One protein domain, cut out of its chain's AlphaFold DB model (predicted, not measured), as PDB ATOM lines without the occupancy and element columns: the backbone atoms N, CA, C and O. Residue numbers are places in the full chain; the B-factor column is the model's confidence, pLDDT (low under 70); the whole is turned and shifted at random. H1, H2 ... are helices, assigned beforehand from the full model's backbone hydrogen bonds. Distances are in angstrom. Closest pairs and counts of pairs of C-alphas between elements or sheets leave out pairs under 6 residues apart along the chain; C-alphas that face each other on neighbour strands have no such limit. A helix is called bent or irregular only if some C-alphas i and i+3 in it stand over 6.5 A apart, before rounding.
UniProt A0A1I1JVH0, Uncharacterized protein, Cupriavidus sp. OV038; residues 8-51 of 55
ATOM      1  N   TYR A   8     136.333 115.542 157.784       77.56
ATOM      2  CA  TYR A   8     135.842 114.295 158.373       77.56
ATOM      3  C   TYR A   8     134.356 114.016 158.086       77.56
ATOM      4  O   TYR A   8     133.974 112.854 158.014       77.56
ATOM      5  N   LEU A   9     133.516 115.030 157.851       85.25
ATOM      6  CA  LEU A   9     132.095 114.839 157.520       85.25
ATOM      7  C   LEU A   9     131.893 114.131 156.173       85.25
ATOM      8  O   LEU A   9     130.886 113.460 155.974       85.25
ATOM      9  N   SER A  10     132.863 114.253 155.263       89.12
ATOM     10  CA  SER A  10     132.816 113.617 153.940       89.12
ATOM     11  C   SER A  10     133.149 112.123 153.966       89.12
ATOM     12  O   SER A  10     132.956 111.428 152.969       89.12
ATOM     13  N   ARG A  11     133.663 111.609 155.092       86.12
ATOM     14  CA  ARG A  11     134.127 110.225 155.213       86.12
ATOM     15  C   ARG A  11     133.236 109.436 156.163       86.12
ATOM     16  O   ARG A  11     132.919 109.931 157.244       86.12
ATOM     17  N   PRO A  12     132.893 108.179 155.852       89.50
ATOM     18  CA  PRO A  12     132.141 107.345 156.778       89.50
ATOM     19  C   PRO A  12     132.925 107.140 158.079       89.50
ATOM     20  O   PRO A  12     134.129 106.874 158.067       89.50
ATOM     21  N   VAL A  13     132.229 107.228 159.217       86.62
ATOM     22  CA  VAL A  13     132.821 107.115 160.564       86.62
ATOM     23  C   VAL A  13     133.635 105.825 160.718       86.62
ATOM     24  O   VAL A  13     134.715 105.835 161.305       86.62
ATOM     25  N   GLY A  14     133.167 104.724 160.120       86.50
ATOM     26  CA  GLY A  14     133.886 103.450 160.107       86.50
ATOM     27  C   GLY A  14     135.301 103.565 159.533       86.50
ATOM     28  O   GLY A  14     136.244 103.076 160.152       86.50
ATOM     29  N   GLU A  15     135.487 104.266 158.411       87.25
ATOM     30  CA  GLU A  15     136.818 104.479 157.825       87.25
ATOM     31  C   GLU A  15     137.713 105.356 158.691       87.25
ATOM     32  O   GLU A  15     138.906 105.076 158.823       87.25
ATOM     33  N   GLN A  16     137.149 106.394 159.305       89.12
ATOM     34  CA  GLN A  16     137.900 107.278 160.196       89.12
ATOM     35  C   GLN A  16     138.451 106.508 161.404       89.12
ATOM     36  O   GLN A  16     139.571 106.752 161.857       89.12
ATOM     37  N   LEU A  17     137.677 105.538 161.894       89.56
ATOM     38  CA  LEU A  17     138.020 104.713 163.043       89.56
ATOM     39  C   LEU A  17     138.951 103.538 162.708       89.56
ATOM     40  O   LEU A  17     139.614 103.027 163.615       89.56
ATOM     41  N   ARG A  18     139.083 103.135 161.434       87.75
ATOM     42  CA  ARG A  18     139.966 102.020 161.026       87.75
ATOM     43  C   ARG A  18     141.393 102.184 161.540       87.75
ATOM     44  O   ARG A  18     141.952 101.221 162.053       87.75
ATOM     45  N   LYS A  19     141.964 103.395 161.490       86.06
ATOM     46  CA  LYS A  19     143.333 103.651 161.987       86.06
ATOM     47  C   LYS A  19     143.494 103.355 163.484       86.06
ATOM     48  O   LYS A  19     144.560 102.937 163.918       86.06
ATOM     49  N   HIS A  20     142.432 103.542 164.266       87.06
ATOM     50  CA  HIS A  20     142.435 103.302 165.709       87.06
ATOM     51  C   HIS A  20     142.211 101.826 166.046       87.06
ATOM     52  O   HIS A  20     142.733 101.330 167.046       87.06
ATOM     53  N   PHE A  21     141.457 101.112 165.208       85.06
ATOM     54  CA  PHE A  21     141.129  99.707 165.428       85.06
ATOM     55  C   PHE A  21     142.047  98.718 164.709       85.06
ATOM     56  O   PHE A  21     142.049  97.559 165.108       85.06
ATOM     57  N   ALA A  22     142.882  99.147 163.758       84.81
ATOM     58  CA  ALA A  22     143.771  98.270 162.987       84.81
ATOM     59  C   ALA A  22     144.616  97.333 163.869       84.81
ATOM     60  O   ALA A  22     144.727  96.139 163.601       84.81
ATOM     61  N   ARG A  23     145.148  97.842 164.989       81.31
ATOM     62  CA  ARG A  23     145.920  97.025 165.940       81.31
ATOM     63  C   ARG A  23     145.074  95.947 166.625       81.31
ATOM     64  O   ARG A  23     145.569  94.856 166.875       81.31
ATOM     65  N   ARG A  24     143.815  96.249 166.953       81.88
ATOM     66  CA  ARG A  24     142.890  95.289 167.586       81.88
ATOM     67  C   ARG A  24     142.337  94.294 166.577       81.88
ATOM     68  O   ARG A  24     142.067  93.159 166.943       81.88
ATOM     69  N   ASP A  25     142.186  94.726 165.335       82.44
ATOM     70  CA  ASP A  25     141.749  93.893 164.225       82.44
ATOM     71  C   ASP A  25     142.742  92.751 163.984       82.44
ATOM     72  O   ASP A  25     142.356  91.585 163.993       82.44
ATOM     73  N   ALA A  26     144.044  93.063 163.960       79.88
ATOM     74  CA  ALA A  26     145.105  92.056 163.897       79.88
ATOM     75  C   ALA A  26     145.020  91.037 165.048       79.88
ATOM     76  O   ALA A  26     145.191  89.841 164.832       79.88
ATOM     77  N   VAL A  27     144.693  91.490 166.263       78.94
ATOM     78  CA  VAL A  27     144.508  90.599 167.421       78.94
ATOM     79  C   VAL A  27     143.256  89.734 167.268       78.94
ATOM     80  O   VAL A  27     143.323  88.547 167.558       78.94
ATOM     81  N   ARG A  28     142.128  90.278 166.793       75.88
ATOM     82  CA  ARG A  28     140.884  89.512 166.568       75.88
ATOM     83  C   ARG A  28     141.026  88.466 165.466       75.88
ATOM     84  O   ARG A  28     140.421  87.409 165.565       75.88
ATOM     85  N   HIS A  29     141.819  88.750 164.440       72.88
ATOM     86  CA  HIS A  29     142.099  87.795 163.370       72.88
ATOM     87  C   HIS A  29     143.161  86.758 163.758       72.88
ATOM     88  O   HIS A  29     143.099  85.629 163.282       72.88
ATOM     89  N   ALA A  30     144.102  87.104 164.642       74.81
ATOM     90  CA  ALA A  30     145.081  86.160 165.182       74.81
ATOM     91  C   ALA A  30     144.523  85.297 166.325       74.81
ATOM     92  O   ALA A  30     144.990  84.182 166.544       74.81
ATOM     93  N   THR A  31     143.534  85.811 167.059       69.25
ATOM     94  CA  THR A  31     142.903  85.121 168.185       69.25
ATOM     95  C   THR A  31     141.552  84.610 167.707       69.25
ATOM     96  O   THR A  31     140.583  85.374 167.746       69.25
ATOM     97  N   PRO A  32     141.445  83.350 167.240       66.25
ATOM     98  CA  PRO A  32     140.132  82.773 167.011       66.25
ATOM     99  C   PRO A  32     139.337  82.946 168.306       66.25
ATOM    100  O   PRO A  32     139.879  82.729 169.393       66.25
ATOM    101  N   LEU A  33     138.086  83.398 168.195       69.44
ATOM    102  CA  LEU A  33     137.157  83.466 169.320       69.44
ATOM    103  C   LEU A  33     136.887  82.030 169.767       69.44
ATOM    104  O   LEU A  33     135.893  81.415 169.390       69.44
ATOM    105  N   LEU A  34     137.834  81.466 170.511       65.12
ATOM    106  CA  LEU A  34     137.673  80.180 171.137       65.12
ATOM    107  C   LEU A  34     136.596  80.373 172.194       65.12
ATOM    108  O   LEU A  34     136.679  81.327 172.978       65.12
ATOM    109  N   PRO A  35     135.581  79.503 172.227       64.69
ATOM    110  CA  PRO A  35     134.654  79.500 173.334       64.69
ATOM    111  C   PRO A  35     135.443  79.387 174.638       64.69
ATOM    112  O   PRO A  35     136.069  78.370 174.925       64.69
ATOM    113  N   VAL A  36     135.425  80.454 175.437       64.75
ATOM    114  CA  VAL A  36     136.131  80.523 176.729       64.75
ATOM    115  C   VAL A  36     135.550  79.497 177.716       64.75
ATOM    116  O   VAL A  36     136.153  79.179 178.740       64.75
ATOM    117  N   ARG A  37     134.366  78.953 177.414       64.56
ATOM    118  CA  ARG A  37     133.670  77.943 178.204       64.56
ATOM    119  C   ARG A  37     133.697  76.600 177.479       64.56
ATOM    120  O   ARG A  37     133.230  76.482 176.353       64.56
ATOM    121  N   LEU A  38     134.156  75.561 178.180       64.75
ATOM    122  CA  LEU A  38     134.140  74.172 177.695       64.75
ATOM    123  C   LEU A  38     132.740  73.720 177.233       64.75
ATOM    124  O   LEU A  38     132.628  72.915 176.313       64.75
ATOM    125  N   ALA A  39     131.674  74.274 177.821       67.31
ATOM    126  CA  ALA A  39     130.291  74.001 177.432       67.31
ATOM    127  C   ALA A  39     129.977  74.383 175.970       67.31
ATOM    128  O   ALA A  39     129.250  73.660 175.289       67.31
ATOM    129  N   ASP A  40     130.566  75.467 175.463       66.56
ATOM    130  CA  ASP A  40     130.330  75.946 174.097       66.56
ATOM    131  C   ASP A  40     131.120  75.120 173.061       66.56
ATOM    132  O   ASP A  40     130.665  74.939 171.931       66.56
ATOM    133  N   LEU A  41     132.259  74.527 173.453       68.31
ATOM    134  CA  LEU A  41     132.947  73.502 172.652       68.31
ATOM    135  C   LEU A  41     132.047  72.275 172.454       68.31
ATOM    136  O   LEU A  41     131.860  71.824 171.325       68.31
ATOM    137  N   PHE A  42     131.427  71.773 173.527       69.00
ATOM    138  CA  PHE A  42     130.475  70.657 173.438       69.00
ATOM    139  C   PHE A  42     129.239  70.993 172.591       69.00
ATOM    140  O   PHE A  42     128.728  70.119 171.888       69.00
ATOM    141  N   ALA A  43     128.767  72.243 172.616       69.19
ATOM    142  CA  ALA A  43     127.674  72.691 171.756       69.19
ATOM    143  C   ALA A  43     128.061  72.653 170.266       69.19
ATOM    144  O   ALA A  43     127.284  72.156 169.453       69.19
ATOM    145  N   LEU A  44     129.282  73.076 169.916       66.25
ATOM    146  CA  LEU A  44     129.783  73.034 168.538       66.25
ATOM    147  C   LEU A  44     129.882  71.594 168.001       66.25
ATOM    148  O   LEU A  44     129.423  71.317 166.892       66.25
ATOM    149  N   PHE A  45     130.402  70.659 168.806       68.81
ATOM    150  CA  PHE A  45     130.451  69.239 168.432       68.81
ATOM    151  C   PHE A  45     129.054  68.617 168.316       68.81
ATOM    152  O   PHE A  45     128.809  67.805 167.423       68.81
ATOM    153  N   ARG A  46     128.104  69.036 169.162       65.62
ATOM    154  CA  ARG A  46     126.714  68.571 169.077       65.62
ATOM    155  C   ARG A  46     125.968  69.125 167.857       65.62
ATOM    156  O   ARG A  46     125.145  68.420 167.284       65.62
ATOM    157  N   SER A  47     126.270  70.340 167.407       59.59
ATOM    158  CA  SER A  47     125.700  70.883 166.165       59.59
ATOM    159  C   SER A  47     126.289  70.244 164.900       59.59
ATOM    160  O   SER A  47     125.624  70.222 163.866       59.59
ATOM    161  N   GLY A  48     127.501  69.683 164.967       58.94
ATOM    162  CA  GLY A  48     128.095  68.919 163.864       58.94
ATOM    163  C   GLY A  48     127.380  67.592 163.582       58.94
ATOM    164  O   GLY A  48     127.288  67.184 162.428       58.94
ATOM    165  N   THR A  49     126.810  66.947 164.608       57.41
ATOM    166  CA  THR A  49     126.115  65.654 164.455       57.41
ATOM    167  C   THR A  49     124.658  65.767 163.992       57.41
ATOM    168  O   THR A  49     124.088  64.761 163.580       57.41
ATOM    169  N   THR A  50     124.034  66.951 164.030       55.97
ATOM    170  CA  THR A  50     122.653  67.136 163.537       55.97
ATOM    171  C   THR A  50     122.582  67.506 162.055       55.97
ATOM    172  O   THR A  50     121.509  67.440 161.460       55.97
ATOM    173  N   ARG A  51     123.715  67.811 161.406       56.22
ATOM    174  CA  ARG A  51     123.806  68.004 159.948       56.22
ATOM    175  C   ARG A  51     124.066  66.670 159.231       56.22
ATOM    176  O   ARG A  51     125.013  66.537 158.467       56.22
TER     177      ARG A  51
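Overview. This is residues 8 to 51 of the 55 residues of an uncharacterized protein of Cupriavidus sp. OV038 (UniProt A0A1I1JVH0). An extended chain makes a wide, open U: helix H1, bent into an L, forms one side and the base, and past a link helix H2 forms the other side. The printed part has 44 residues, of which 30 belong to two named helices, H1 then H2 along the chain, with no named strand, and the class is all helix. The whole is extended, with a radius of gyration of the C-alphas of 17.5 A and spans of 49 by 21 by 13 A.

Along the chain. H1, residues 13 to 30, was assigned by its hydrogen bonds as one helix but is bent: C-alphas 20 and 23 are 7.2 A apart. Arm H1a, residues 13 to 20, begins at C-alpha (132.821, 107.115, 160.564), measures 11.6 A and is irregular, C-alphas 16 and 19 being 6.8 A apart. Arm H1b, residues 23 to 30, measures 10.9 A. H2, residues 38 to 49, measures 17.7 A and ends at C-alpha (126.115, 65.654, 164.455).

Arrangement. H1a and H1b are about perpendicular, at 85 degrees. H2 is apart from both arms. O i to N i+4 pairs within hydrogen-bond range number 2 of 4 in H1a, 3 of 4 in H1b and 7 of 8 in H2.

Size, cuts and confidence. The farthest C-alphas, of Leu 9 and Thr 49, are 50.0 A apart. The printed part has no cut, and the link from H1 to H2 is short, 7 residues. Residues 31 to 51 have pLDDT under 70.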